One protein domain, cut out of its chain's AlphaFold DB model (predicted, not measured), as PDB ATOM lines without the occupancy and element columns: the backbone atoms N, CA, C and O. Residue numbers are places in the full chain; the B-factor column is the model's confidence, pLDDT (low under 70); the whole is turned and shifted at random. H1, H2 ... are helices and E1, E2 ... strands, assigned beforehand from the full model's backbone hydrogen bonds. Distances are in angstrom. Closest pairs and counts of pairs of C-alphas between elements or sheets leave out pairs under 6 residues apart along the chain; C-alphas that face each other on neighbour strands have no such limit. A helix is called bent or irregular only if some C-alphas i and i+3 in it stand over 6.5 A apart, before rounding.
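AT A GLANCE: This is residues 348 to 354 and 479 to 567 of the 567 residues of the protein "Ras modification protein ERF4" of Allomyces macrogynus (strain ATCC 38327) (UniProt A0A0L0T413). Look first for a small three-stranded sheet with one long helix, H3, beside it along E2's edge; from the beginning of H3 an arm of two more helices, H2 and then H1, sticks out, with residues 479 to 496, 498 to 504, 506 to 515 and 517 to 523 standing free. H1, H2 and H3 together draw a wide, open U, H2 as its base, with the sheet and H4 inside it next to H3 and an empty space between them and H1. The printed part has 96 residues, with four named helices and three named strands in the order E1 H1 H2 H3 E2 H4 E3, and it is mostly helix. The sheet runs E1 E3 E2, antiparallel throughout. The whole is extended and flat, with a radius of gyration of the C-alphas of 20.2 A and spans of 51 by 45 by 23 A.

IN THESE COORDINATES: Find the sheet's longest strand, E3, at residues 559 to 564; it runs 16.0 A from C-alpha 559 at (10.551, 34.523, 13.673) to C-alpha 564 at (3.710, 39.618, 27.200). E1 is residues 349 to 352, 10.2 A, and E2 is residues 547 to 549, 6.7 A. H3, residues 523 to 545, runs 30.7 A; H4, residues 552 to 555, runs 5.3 A. H2 is residues 499 to 518, 27.6 A, and H1 is residues 479 to 494, 22.3 A, beginning at C-alpha 479, (-11.672, 41.619, -11.191).

HOW THE PARTS SIT: Start at E3, the inner strand, whose pairing is staggered: residues 559 to 562 pair with E1 and 562 to 564 with E2. Toward E1, antiparallel at 171 degrees, N 560 and O 351 are 2.9 A apart, within hydrogen-bond range. Toward E2, antiparallel at 155 degrees, look at N 548 and O 563, 2.8 A apart and within range. H3 is on the sheet but at the sheet's level, with a height over the sheet of 1.9 A; its closest C-alphas to E2 are those of Phe 542 and His 548, 5.6 A. H3 has a kink of 45 degrees near residue 539 and is irregular, only just, with C-alphas 540 and 543 6.8 A apart. H4 only grazes the sheet; its closest C-alphas to E3 are those of Pro 552 and Leu 560, 5.7 A. H3 and H4 are close but not clearly touching, their closest C-alphas, of Val 527 and Phe 553, being 7.8 A apart. H2 is apart from H1 and from H3, and neither H1 nor H2 is on the sheet. Every O i to N i+4 pair is within hydrogen-bond range in H1 and H2, and 16 of 19 in H3; H4 is too short for such a pair.

THE WHOLE: The two C-alphas farthest apart are those of Asp 479 and Pro 520, 54.1 A. Residues 355 to 478 are not printed; C-alphas 354 and 479 are 31.1 A apart across this cut. The links that are printed whole are tight. The mean pLDDT of the printed part is 84.8; it is under 70 at residues 348 to 354, 480, 491 and 567.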
ATOM      1  N   VAL A 348       0.852  38.885  21.359       52.84
ATOM      2  CA  VAL A 348       2.089  38.336  20.805       52.84
ATOM      3  C   VAL A 348       2.584  39.273  19.709       52.84
ATOM      4  O   VAL A 348       1.911  39.462  18.692       52.84
ATOM      5  N   TYR A 349       3.766  39.857  19.900       60.28
ATOM      6  CA  TYR A 349       4.452  40.586  18.836       60.28
ATOM      7  C   TYR A 349       5.387  39.625  18.100       60.28
ATOM      8  O   TYR A 349       6.259  39.006  18.710       60.28
ATOM      9  N   ARG A 350       5.203  39.513  16.781       54.19
ATOM     10  CA  ARG A 350       5.980  38.629  15.905       54.19
ATOM     11  C   ARG A 350       6.833  39.451  14.951       54.19
ATOM     12  O   ARG A 350       6.302  40.267  14.201       54.19
ATOM     13  N   TRP A 351       8.137  39.195  14.959       55.44
ATOM     14  CA  TRP A 351       9.095  39.819  14.049       55.44
ATOM     15  C   TRP A 351       9.709  38.747  13.153       55.44
ATOM     16  O   TRP A 351      10.291  37.782  13.645       55.44
ATOM     17  N   THR A 352       9.555  38.888  11.837       43.16
ATOM     18  CA  THR A 352      10.152  37.984  10.846       43.16
ATOM     19  C   THR A 352      11.526  38.497  10.432       43.16
ATOM     20  O   THR A 352      11.681  39.665  10.076       43.16
ATOM     21  N   PHE A 353      12.536  37.628  10.462       40.03
ATOM     22  CA  PHE A 353      13.847  37.944   9.900       40.03
ATOM     23  C   PHE A 353      13.796  37.701   8.389       40.03
ATOM     24  O   PHE A 353      13.670  36.559   7.956       40.03
ATOM     25  N   HIS A 354      13.880  38.762   7.584       35.41
ATOM     26  CA  HIS A 354      13.945  38.644   6.120       35.41
ATOM     27  C   HIS A 354      15.385  38.585   5.569       35.41
ATOM     28  O   HIS A 354      15.553  38.320   4.385       35.41
ATOM     29  N   ASP A 479     -13.111  41.831 -10.979       76.06
ATOM     30  CA  ASP A 479     -11.672  41.619 -11.191       76.06
ATOM     31  C   ASP A 479     -10.974  41.074  -9.932       76.06
ATOM     32  O   ASP A 479     -10.064  40.242 -10.015       76.06
ATOM     33  N   VAL A 480     -11.402  41.525  -8.746       69.44
ATOM     34  CA  VAL A 480     -10.887  41.026  -7.464       69.44
ATOM     35  C   VAL A 480     -11.344  39.589  -7.207       69.44
ATOM     36  O   VAL A 480     -10.517  38.765  -6.813       69.44
ATOM     37  N   ASP A 481     -12.616  39.269  -7.447       82.88
ATOM     38  CA  ASP A 481     -13.143  37.910  -7.276       82.88
ATOM     39  C   ASP A 481     -12.468  36.919  -8.243       82.88
ATOM     40  O   ASP A 481     -11.996  35.864  -7.805       82.88
ATOM     41  N   ASP A 482     -12.289  37.297  -9.513       83.94
ATOM     42  CA  ASP A 482     -11.590  36.492 -10.525       83.94
ATOM     43  C   ASP A 482     -10.113  36.261 -10.142       83.94
ATOM     44  O   ASP A 482      -9.562  35.164 -10.315       83.94
ATOM     45  N   ALA A 483      -9.449  37.273  -9.572       76.44
ATOM     46  CA  ALA A 483      -8.079  37.145  -9.081       76.44
ATOM     47  C   ALA A 483      -7.984  36.200  -7.873       76.44
ATOM     48  O   ALA A 483      -7.074  35.365  -7.814       76.44
ATOM     49  N   VAL A 484      -8.920  36.298  -6.925       75.75
ATOM     50  CA  VAL A 484      -8.983  35.415  -5.750       75.75
ATOM     51  C   VAL A 484      -9.257  33.973  -6.174       75.75
ATOM     52  O   VAL A 484      -8.570  33.065  -5.703       75.75
ATOM     53  N   GLU A 485     -10.195  33.744  -7.095       88.06
ATOM     54  CA  GLU A 485     -10.490  32.410  -7.619       88.06
ATOM     55  C   GLU A 485      -9.279  31.818  -8.351       88.06
ATOM     56  O   GLU A 485      -8.920  30.659  -8.124       88.06
ATOM     57  N   ARG A 486      -8.561  32.627  -9.139       81.56
ATOM     58  CA  ARG A 486      -7.330  32.193  -9.809       81.56
ATOM     59  C   ARG A 486      -6.213  31.852  -8.824       81.56
ATOM     60  O   ARG A 486      -5.538  30.843  -9.017       81.56
ATOM     61  N   ILE A 487      -6.008  32.654  -7.777       71.25
ATOM     62  CA  ILE A 487      -5.008  32.375  -6.730       71.25
ATOM     63  C   ILE A 487      -5.361  31.087  -5.991       71.25
ATOM     64  O   ILE A 487      -4.505  30.216  -5.855       71.25
ATOM     65  N   ASN A 488      -6.620  30.922  -5.590       79.31
ATOM     66  CA  ASN A 488      -7.080  29.699  -4.939       79.31
ATOM     67  C   ASN A 488      -6.940  28.486  -5.863       79.31
ATOM     68  O   ASN A 488      -6.521  27.429  -5.408       79.31
ATOM     69  N   GLY A 489      -7.206  28.634  -7.161       89.62
ATOM     70  CA  GLY A 489      -6.963  27.591  -8.155       89.62
ATOM     71  C   GLY A 489      -5.480  27.232  -8.293       89.62
ATOM     72  O   GLY A 489      -5.143  26.054  -8.392       89.62
ATOM     73  N   MET A 490      -4.577  28.217  -8.257       82.38
ATOM     74  CA  MET A 490      -3.127  27.978  -8.263       82.38
ATOM     75  C   MET A 490      -2.664  27.266  -6.990       82.38
ATOM     76  O   MET A 490      -1.901  26.308  -7.089       82.38
ATOM     77  N   LEU A 491      -3.156  27.682  -5.819       63.03
ATOM     78  CA  LEU A 491      -2.843  27.044  -4.540       63.03
ATOM     79  C   LEU A 491      -3.408  25.627  -4.469       63.03
ATOM     80  O   LEU A 491      -2.667  24.709  -4.156       63.03
ATOM     81  N   LEU A 492      -4.662  25.409  -4.874       81.94
ATOM     82  CA  LEU A 492      -5.283  24.084  -4.914       81.94
ATOM     83  C   LEU A 492      -4.558  23.142  -5.884       81.94
ATOM     84  O   LEU A 492      -4.432  21.950  -5.619       81.94
ATOM     85  N   ASN A 493      -4.076  23.663  -7.016       81.19
ATOM     86  CA  ASN A 493      -3.257  22.893  -7.949       81.19
ATOM     87  C   ASN A 493      -1.844  22.629  -7.405       81.19
ATOM     88  O   ASN A 493      -1.291  21.575  -7.707       81.19
ATOM     89  N   GLY A 494      -1.282  23.537  -6.604       73.31
ATOM     90  CA  GLY A 494      -0.042  23.310  -5.851       73.31
ATOM     91  C   GLY A 494      -0.213  22.276  -4.733       73.31
ATOM     92  O   GLY A 494       0.652  21.425  -4.544       73.31
ATOM     93  N   ASP A 495      -1.376  22.277  -4.082       75.19
ATOM     94  CA  ASP A 495      -1.789  21.334  -3.039       75.19
ATOM     95  C   ASP A 495      -2.221  19.977  -3.602       75.19
ATOM     96  O   ASP A 495      -2.525  19.054  -2.842       75.19
ATOM     97  N   ARG A 496      -2.236  19.793  -4.931       81.94
ATOM     98  CA  ARG A 496      -2.339  18.456  -5.525       81.94
ATOM     99  C   ARG A 496      -1.038  17.721  -5.266       81.94
ATOM    100  O   ARG A 496      -0.149  17.634  -6.110       81.94
ATOM    101  N   VAL A 497      -0.973  17.162  -4.068       75.94
ATOM    102  CA  VAL A 497       0.109  16.334  -3.579       75.94
ATOM    103  C   VAL A 497       0.253  15.137  -4.521       75.94
ATOM    104  O   VAL A 497      -0.489  14.154  -4.464       75.94
ATOM    105  N   SER A 498       1.207  15.233  -5.446       86.12
ATOM    106  CA  SER A 498       1.618  14.093  -6.256       86.12
ATOM    107  C   SER A 498       2.234  13.039  -5.331       86.12
ATOM    108  O   SER A 498       2.875  13.371  -4.335       86.12
ATOM    109  N   ARG A 499       2.069  11.748  -5.646       83.12
ATOM    110  CA  ARG A 499       2.698  10.669  -4.855       83.12
ATOM    111  C   ARG A 499       4.219  10.853  -4.760       83.12
ATOM    112  O   ARG A 499       4.804  10.567  -3.722       83.12
ATOM    113  N   SER A 500       4.832  11.380  -5.821       86.94
ATOM    114  CA  SER A 500       6.235  11.799  -5.842       86.94
ATOM    115  C   SER A 500       6.514  12.971  -4.903       86.94
ATOM    116  O   SER A 500       7.521  12.934  -4.216       86.94
ATOM    117  N   GLY A 501       5.622  13.961  -4.805       86.62
ATOM    118  CA  GLY A 501       5.748  15.079  -3.862       86.62
ATOM    119  C   GLY A 501       5.668  14.650  -2.393       86.62
ATOM    120  O   GLY A 501       6.414  15.175  -1.572       86.62
ATOM    121  N   VAL A 502       4.840  13.647  -2.058       85.12
ATOM    122  CA  VAL A 502       4.856  13.038  -0.708       85.12
ATOM    123  C   VAL A 502       6.220  12.428  -0.423       85.12
ATOM    124  O   VAL A 502       6.803  12.699   0.622       85.12
ATOM    125  N   LEU A 503       6.728  11.608  -1.348       89.56
ATOM    126  CA  LEU A 503       8.017  10.938  -1.183       89.56
ATOM    127  C   LEU A 503       9.166  11.937  -1.081       89.56
ATOM    128  O   LEU A 503      10.026  11.762  -0.228       89.56
ATOM    129  N   ASP A 504       9.153  12.991  -1.891       88.44
ATOM    130  CA  ASP A 504      10.161  14.048  -1.856       88.44
ATOM    131  C   ASP A 504      10.125  14.808  -0.523       88.44
ATOM    132  O   ASP A 504      11.155  15.011   0.112       88.44
ATOM    133  N   THR A 505       8.927  15.107  -0.008       84.81
ATOM    134  CA  THR A 505       8.763  15.730   1.316       84.81
ATOM    135  C   THR A 505       9.273  14.814   2.432       84.81
ATOM    136  O   THR A 505      10.008  15.257   3.314       84.81
ATOM    137  N   VAL A 506       8.930  13.522   2.395       91.44
ATOM    138  CA  VAL A 506       9.388  12.536   3.388       91.44
ATOM    139  C   VAL A 506      10.904  12.352   3.321       91.44
ATOM    140  O   VAL A 506      11.553  12.317   4.365       91.44
ATOM    141  N   LEU A 507      11.486  12.279   2.122       92.44
ATOM    142  CA  LEU A 507      12.935  12.204   1.928       92.44
ATOM    143  C   LEU A 507      13.632  13.486   2.381       92.44
ATOM    144  O   LEU A 507      14.686  13.397   3.005       92.44
ATOM    145  N   GLY A 508      13.044  14.658   2.142       88.81
ATOM    146  CA  GLY A 508      13.549  15.937   2.636       88.81
ATOM    147  C   GLY A 508      13.596  15.979   4.163       88.81
ATOM    148  O   GLY A 508      14.637  16.295   4.742       88.81
ATOM    149  N   VAL A 509      12.513  15.560   4.827       89.38
ATOM    150  CA  VAL A 509      12.464  15.447   6.292       89.38
ATOM    151  C   VAL A 509      13.495  14.430   6.782       89.38
ATOM    152  O   VAL A 509      14.329  14.769   7.619       89.38
ATOM    153  N   LEU A 510      13.511  13.211   6.232       92.75
ATOM    154  CA  LEU A 510      14.474  12.172   6.612       92.75
ATOM    155  C   LEU A 510      15.921  12.614   6.412       92.75
ATOM    156  O   LEU A 510      16.758  12.310   7.254       92.75
ATOM    157  N   THR A 511      16.219  13.349   5.342       91.81
ATOM    158  CA  THR A 511      17.563  13.874   5.075       91.81
ATOM    159  C   THR A 511      17.943  14.942   6.093       91.81
ATOM    160  O   THR A 511      19.070  14.928   6.578       91.81
ATOM    161  N   GLY A 512      17.013  15.815   6.492       82.62
ATOM    162  CA  GLY A 512      17.237  16.775   7.577       82.62
ATOM    163  C   GLY A 512      17.542  16.093   8.915       82.62
ATOM    164  O   GLY A 512      18.507  16.445   9.593       82.62
ATOM    165  N   TRP A 513      16.786  15.049   9.260       84.88
ATOM    166  CA  TRP A 513      17.043  14.248  10.462       84.88
ATOM    167  C   TRP A 513      18.353  13.458  10.372       84.88
ATOM    168  O   TRP A 513      19.139  13.442  11.319       84.88
ATOM    169  N   ALA A 514      18.627  12.831   9.227       87.25
ATOM    170  CA  ALA A 514      19.862  12.094   8.988       87.25
ATOM    171  C   ALA A 514      21.082  13.020   9.025       87.25
ATOM    172  O   ALA A 514      22.123  12.624   9.536       87.25
ATOM    173  N   HIS A 515      20.961  14.261   8.552       84.69
ATOM    174  CA  HIS A 515      22.013  15.265   8.658       84.69
ATOM    175  C   HIS A 515      22.369  15.543  10.126       84.69
ATOM    176  O   HIS A 515      23.551  15.556  10.463       84.69
ATOM    177  N   HIS A 516      21.373  15.681  11.009       75.06
ATOM    178  CA  HIS A 516      21.615  15.831  12.449       75.06
ATOM    179  C   HIS A 516      22.233  14.588  13.106       75.06
ATOM    180  O   HIS A 516      23.026  14.730  14.027       75.06
ATOM    181  N   LEU A 517      21.914  13.380  12.631       83.19
ATOM    182  CA  LEU A 517      22.478  12.140  13.183       83.19
ATOM    183  C   LEU A 517      23.893  11.833  12.672       83.19
ATOM    184  O   LEU A 517      24.706  11.270  13.402       83.19
ATOM    185  N   CYS A 518      24.177  12.144  11.408       86.81
ATOM    186  CA  CYS A 518      25.403  11.723  10.730       86.81
ATOM    187  C   CYS A 518      26.534  12.743  10.837       86.81
ATOM    188  O   CYS A 518      27.703  12.363  10.778       86.81
ATOM    189  N   LEU A 519      26.209  14.030  10.957       81.94
ATOM    190  CA  LEU A 519      27.208  15.075  11.101       81.94
ATOM    191  C   LEU A 519      27.175  15.556  12.550       81.94
ATOM    192  O   LEU A 519      26.139  16.056  12.980       81.94
ATOM    193  N   PRO A 520      28.282  15.435  13.309       72.88
ATOM    194  CA  PRO A 520      28.409  16.095  14.600       72.88
ATOM    195  C   PRO A 520      28.483  17.595  14.328       72.88
ATOM    196  O   PRO A 520      29.558  18.176  14.170       72.88
ATOM    197  N   VAL A 521      27.320  18.216  14.150       75.81
ATOM    198  CA  VAL A 521      27.253  19.635  13.858       75.81
ATOM    199  C   VAL A 521      27.532  20.340  15.185       75.81
ATOM    200  O   VAL A 521      26.799  20.113  16.146       75.81
ATOM    201  N   PRO A 522      28.512  21.257  15.265       80.75
ATOM    202  CA  PRO A 522      28.701  22.105  16.448       80.75
ATOM    203  C   PRO A 522      27.473  22.984  16.753       80.75
ATOM    204  O   PRO A 522      27.458  23.721  17.733       80.75
ATOM    205  N   TYR A 523      26.429  22.895  15.928       81.38
ATOM    206  CA  TYR A 523      25.136  23.521  16.113       81.38
ATOM    207  C   TYR A 523      24.525  23.261  17.489       81.38
ATOM    208  O   TYR A 523      24.038  24.211  18.080       81.38
ATOM    209  N   GLU A 524      24.625  22.047  18.045       83.81
ATOM    210  CA  GLU A 524      24.113  21.771  19.400       83.81
ATOM    211  C   GLU A 524      24.761  22.689  20.444       83.81
ATOM    212  O   GLU A 524      24.071  23.275  21.272       83.81
ATOM    213  N   SER A 525      26.075  22.922  20.338       87.12
ATOM    214  CA  SER A 525      26.770  23.830  21.256       87.12
ATOM    215  C   SER A 525      26.335  25.291  21.106       87.12
ATOM    216  O   SER A 525      26.286  26.018  22.098       87.12
ATOM    217  N   VAL A 526      25.983  25.709  19.886       89.69
ATOM    218  CA  VAL A 526      25.492  27.063  19.599       89.69
ATOM    219  C   VAL A 526      24.043  27.227  20.062       89.69
ATOM    220  O   VAL A 526      23.713  28.262  20.632       89.69
ATOM    221  N   VAL A 527      23.189  26.219  19.862       89.81
ATOM    222  CA  VAL A 527      21.794  26.201  20.339       89.81
ATOM    223  C   VAL A 527      21.766  26.357  21.854       89.81
ATOM    224  O   VAL A 527      21.122  27.270  22.366       89.81
ATOM    225  N   ASP A 528      22.559  25.546  22.547       91.44
ATOM    226  CA  ASP A 528      22.763  25.616  23.989       91.44
ATOM    227  C   ASP A 528      23.259  26.995  24.454       91.44
ATOM    228  O   ASP A 528      22.843  27.522  25.489       91.44
ATOM    229  N   GLU A 529      24.208  27.591  23.727       93.25
ATOM    230  CA  GLU A 529      24.739  28.912  24.060       93.25
ATOM    231  C   GLU A 529      23.682  30.009  23.894       93.25
ATOM    232  O   GLU A 529      23.557  30.876  24.769       93.25
ATOM    233  N   VAL A 530      22.901  29.943  22.813       93.00
ATOM    234  CA  VAL A 530      21.795  30.861  22.526       93.00
ATOM    235  C   VAL A 530      20.694  30.721  23.571       93.00
ATOM    236  O   VAL A 530      20.244  31.739  24.087       93.00
ATOM    237  N   GLU A 531      20.305  29.506  23.952       95.12
ATOM    238  CA  GLU A 531      19.299  29.270  24.993       95.12
ATOM    239  C   GLU A 531      19.740  29.874  26.332       95.12
ATOM    240  O   GLU A 531      19.057  30.731  26.897       95.12
ATOM    241  N   ARG A 532      20.968  29.570  26.776       96.81
ATOM    242  CA  ARG A 532      21.526  30.166  28.002       96.81
ATOM    243  C   ARG A 532      21.627  31.690  27.910       96.81
ATOM    244  O   ARG A 532      21.544  32.378  28.930       96.81
ATOM    245  N   PHE A 533      21.906  32.242  26.729       97.00
ATOM    246  CA  PHE A 533      21.935  33.687  26.513       97.00
ATOM    247  C   PHE A 533      20.537  34.298  26.632       97.00
ATOM    248  O   PHE A 533      20.380  35.290  27.352       97.00
ATOM    249  N   LEU A 534      19.537  33.691  25.995       96.50
ATOM    250  CA  LEU A 534      18.144  34.121  26.050       96.50
ATOM    251  C   LEU A 534      17.609  34.076  27.475       96.50
ATOM    252  O   LEU A 534      17.018  35.058  27.904       96.50
ATOM    253  N   ASP A 535      17.914  33.041  28.254       97.31
ATOM    254  CA  ASP A 535      17.530  32.968  29.667       97.31
ATOM    255  C   ASP A 535      18.115  34.113  30.492       97.31
ATOM    256  O   ASP A 535      17.417  34.758  31.284       97.31
ATOM    257  N   ARG A 536      19.401  34.426  30.283       97.62
ATOM    258  CA  ARG A 536      20.058  35.550  30.966       97.62
ATOM    259  C   ARG A 536      19.441  36.887  30.571       97.62
ATOM    260  O   ARG A 536      19.232  37.733  31.440       97.62
ATOM    261  N   VAL A 537      19.181  37.093  29.282       97.12
ATOM    262  CA  VAL A 537      18.572  38.318  28.747       97.12
ATOM    263  C   VAL A 537      17.127  38.450  29.217       97.12
ATOM    264  O   VAL A 537      16.729  39.528  29.660       97.12
ATOM    265  N   ASN A 538      16.369  37.359  29.213       97.44
ATOM    266  CA  ASN A 538      15.001  37.316  29.698       97.44
ATOM    267  C   ASN A 538      14.931  37.688  31.168       97.44
ATOM    268  O   ASN A 538      14.279  38.672  31.515       97.44
ATOM    269  N   THR A 539      15.697  36.991  32.003       97.44
ATOM    270  CA  THR A 539      15.719  37.216  33.452       97.44
ATOM    271  C   THR A 539      16.146  38.643  33.802       97.44
ATOM    272  O   THR A 539      15.573  39.265  34.695       97.44
ATOM    273  N   LYS A 540      17.149  39.195  33.104       97.06
ATOM    274  CA  LYS A 540      17.706  40.519  33.430       97.06
ATOM    275  C   LYS A 540      16.950  41.692  32.810       97.06
ATOM    276  O   LYS A 540      16.895  42.754  33.427       97.06
ATOM    277  N   LEU A 541      16.433  41.555  31.589       97.12
ATOM    278  CA  LEU A 541      15.934  42.686  30.795       97.12
ATOM    279  C   LEU A 541      14.443  42.600  30.473       97.12
ATOM    280  O   LEU A 541      13.761  43.626  30.569       97.12
ATOM    281  N   PHE A 542      13.938  41.426  30.084       96.75
ATOM    282  CA  PHE A 542      12.558  41.286  29.603       96.75
ATOM    283  C   PHE A 542      11.570  41.008  30.741       96.75
ATOM    284  O   PHE A 542      10.561  41.707  30.843       96.75
ATOM    285  N   HIS A 543      11.883  40.095  31.665       96.81
ATOM    286  CA  HIS A 543      11.009  39.747  32.792       96.81
ATOM    287  C   HIS A 543      10.666  40.943  33.694       96.81
ATOM    288  O   HIS A 543       9.484  41.114  33.993       96.81
ATOM    289  N   PRO A 544      11.599  41.858  34.051       97.00
ATOM    290  CA  PRO A 544      11.246  43.067  34.805       97.00
ATOM    291  C   PRO A 544      10.243  43.975  34.077       97.00
ATOM    292  O   PRO A 544       9.530  44.755  34.706       97.00
ATOM    293  N   ARG A 545      10.180  43.871  32.744       96.62
ATOM    294  CA  ARG A 545       9.250  44.605  31.874       96.62
ATOM    295  C   ARG A 545       8.009  43.793  31.504       96.62
ATOM    296  O   ARG A 545       7.207  44.279  30.714       96.62
ATOM    297  N   LYS A 546       7.832  42.600  32.085       96.19
ATOM    298  CA  LYS A 546       6.744  41.656  31.773       96.19
ATOM    299  C   LYS A 546       6.728  41.222  30.316       96.19
ATOM    300  O   LYS A 546       5.677  41.032  29.714       96.19
ATOM    301  N   LEU A 547       7.913  41.090  29.751       96.56
ATOM    302  CA  LEU A 547       8.113  40.512  28.442       96.56
ATOM    303  C   LEU A 547       8.892  39.209  28.614       96.56
ATOM    304  O   LEU A 547       9.647  39.049  29.576       96.56
ATOM    305  N   HIS A 548       8.731  38.295  27.677       97.06
ATOM    306  CA  HIS A 548       9.513  37.078  27.587       97.06
ATOM    307  C   HIS A 548       9.840  36.816  26.124       97.06
ATOM    308  O   HIS A 548       8.961  36.766  25.271       97.06
ATOM    309  N   LEU A 549      11.126  36.717  25.823       97.25
ATOM    310  CA  LEU A 549      11.618  36.390  24.502       97.25
ATOM    311  C   LEU A 549      11.671  34.870  24.370       97.25
ATOM    312  O   LEU A 549      12.483  34.232  25.041       97.25
ATOM    313  N   ARG A 550      10.818  34.292  23.526       96.25
ATOM    314  CA  ARG A 550      10.786  32.843  23.333       96.25
ATOM    315  C   ARG A 550      12.024  32.373  22.576       96.25
ATOM    316  O   ARG A 550      12.579  33.109  21.754       96.25
ATOM    317  N   ASN A 551      12.442  31.139  22.836       94.50
ATOM    318  CA  ASN A 551      13.527  30.517  22.099       94.50
ATOM    319  C   ASN A 551      13.166  30.443  20.597       94.50
ATOM    320  O   ASN A 551      12.159  29.827  20.242       94.50
ATOM    321  N   PRO A 552      13.945  31.060  19.685       91.81
ATOM    322  CA  PRO A 552      13.631  31.044  18.261       91.81
ATOM    323  C   PRO A 552      13.710  29.634  17.660       91.81
ATOM    324  O   PRO A 552      13.080  29.396  16.629       91.81
ATOM    325  N   PHE A 553      14.435  28.692  18.280       90.88
ATOM    326  CA  PHE A 553      14.478  27.301  17.818       90.88
ATOM    327  C   PHE A 553      13.122  26.596  17.969       90.88
ATOM    328  O   PHE A 553      12.762  25.820  17.086       90.88
ATOM    329  N   ASP A 554      12.316  26.949  18.979       89.62
ATOM    330  CA  ASP A 554      10.954  26.409  19.154       89.62
ATOM    331  C   ASP A 554      10.038  26.758  17.971       89.62
ATOM    332  O   ASP A 554       9.104  26.027  17.647       89.62
ATOM    333  N   ASN A 555      10.336  27.873  17.301       89.12
ATOM    334  CA  ASN A 555       9.606  28.382  16.144       89.12
ATOM    335  C   ASN A 555      10.308  28.063  14.811       89.12
ATOM    336  O   ASN A 555      10.011  28.679  13.782       89.12
ATOM    337  N   GLY A 556      11.273  27.135  14.820       89.62
ATOM    338  CA  GLY A 556      12.039  26.750  13.636       89.62
ATOM    339  C   GLY A 556      12.841  27.907  13.032       89.62
ATOM    340  O   GLY A 556      13.002  27.965  11.816       89.62
ATOM    341  N   LEU A 557      13.288  28.860  13.860       87.00
ATOM    342  CA  LEU A 557      14.043  30.062  13.475       87.00
ATOM    343  C   LEU A 557      13.325  31.007  12.499       87.00
ATOM    344  O   LEU A 557      13.937  31.937  11.974       87.00
ATOM    345  N   MET A 558      12.030  30.812  12.255       84.50
ATOM    346  CA  MET A 558      11.302  31.614  11.270       84.50
ATOM    347  C   MET A 558      11.009  33.039  11.761       84.50
ATOM    348  O   MET A 558      10.839  33.958  10.958       84.50
ATOM    349  N   PHE A 559      10.884  33.234  13.073       88.88
ATOM    350  CA  PHE A 559      10.551  34.523  13.673       88.88
ATOM    351  C   PHE A 559      10.972  34.590  15.139       88.88
ATOM    352  O   PHE A 559      11.049  33.576  15.832       88.88
ATOM    353  N   LEU A 560      11.196  35.816  15.605       91.69
ATOM    354  CA  LEU A 560      11.354  36.131  17.014       91.69
ATOM    355  C   LEU A 560       9.965  36.351  17.624       91.69
ATOM    356  O   LEU A 560       9.184  37.166  17.118       91.69
ATOM    357  N   GLU A 561       9.656  35.631  18.698       95.44
ATOM    358  CA  GLU A 561       8.390  35.754  19.419       95.44
ATOM    359  C   GLU A 561       8.630  36.415  20.778       95.44
ATOM    360  O   GLU A 561       9.458  35.955  21.565       95.44
ATOM    361  N   ILE A 562       7.921  37.517  21.033       96.31
ATOM    362  CA  ILE A 562       7.929  38.200  22.326       96.31
ATOM    363  C   ILE A 562       6.552  38.020  22.954       96.31
ATOM    364  O   ILE A 562       5.555  38.559  22.466       96.31
ATOM    365  N   GLU A 563       6.523  37.284  24.052       95.81
ATOM    366  CA  GLU A 563       5.346  37.066  24.875       95.81
ATOM    367  C   GLU A 563       5.232  38.175  25.922       95.81
ATOM    368  O   GLU A 563       6.210  38.562  26.566       95.81
ATOM    369  N   VAL A 564       4.023  38.698  26.104       96.56
ATOM    370  CA  VAL A 564       3.710  39.618  27.200       96.56
ATOM    371  C   VAL A 564       3.194  38.778  28.363       96.56
ATOM    372  O   VAL A 564       2.137  38.160  28.260       96.56
ATOM    373  N   LEU A 565       3.949  38.746  29.459       93.75
ATOM    374  CA  LEU A 565       3.576  38.013  30.665       93.75
ATOM    375  C   LEU A 565       2.439  38.762  31.370       93.75
ATOM    376  O   LEU A 565       2.591  39.932  31.741       93.75
ATOM    377  N   ASP A 566       1.292  38.102  31.530       88.25
ATOM    378  CA  ASP A 566       0.155  38.688  32.238       88.25
ATOM    379  C   ASP A 566       0.424  38.754  33.753       88.25
ATOM    380  O   ASP A 566       1.243  38.006  34.292       88.25
ATOM    381  N   ARG A 567      -0.206  39.734  34.408       67.31
ATOM    382  CA  ARG A 567       0.077  40.149  35.795       67.31
ATOM    383  C   ARG A 567      -0.250  39.110  36.857       67.31
ATOM    384  O   ARG A 567      -1.368  38.556  36.785       67.31
TER     385      ARG A 567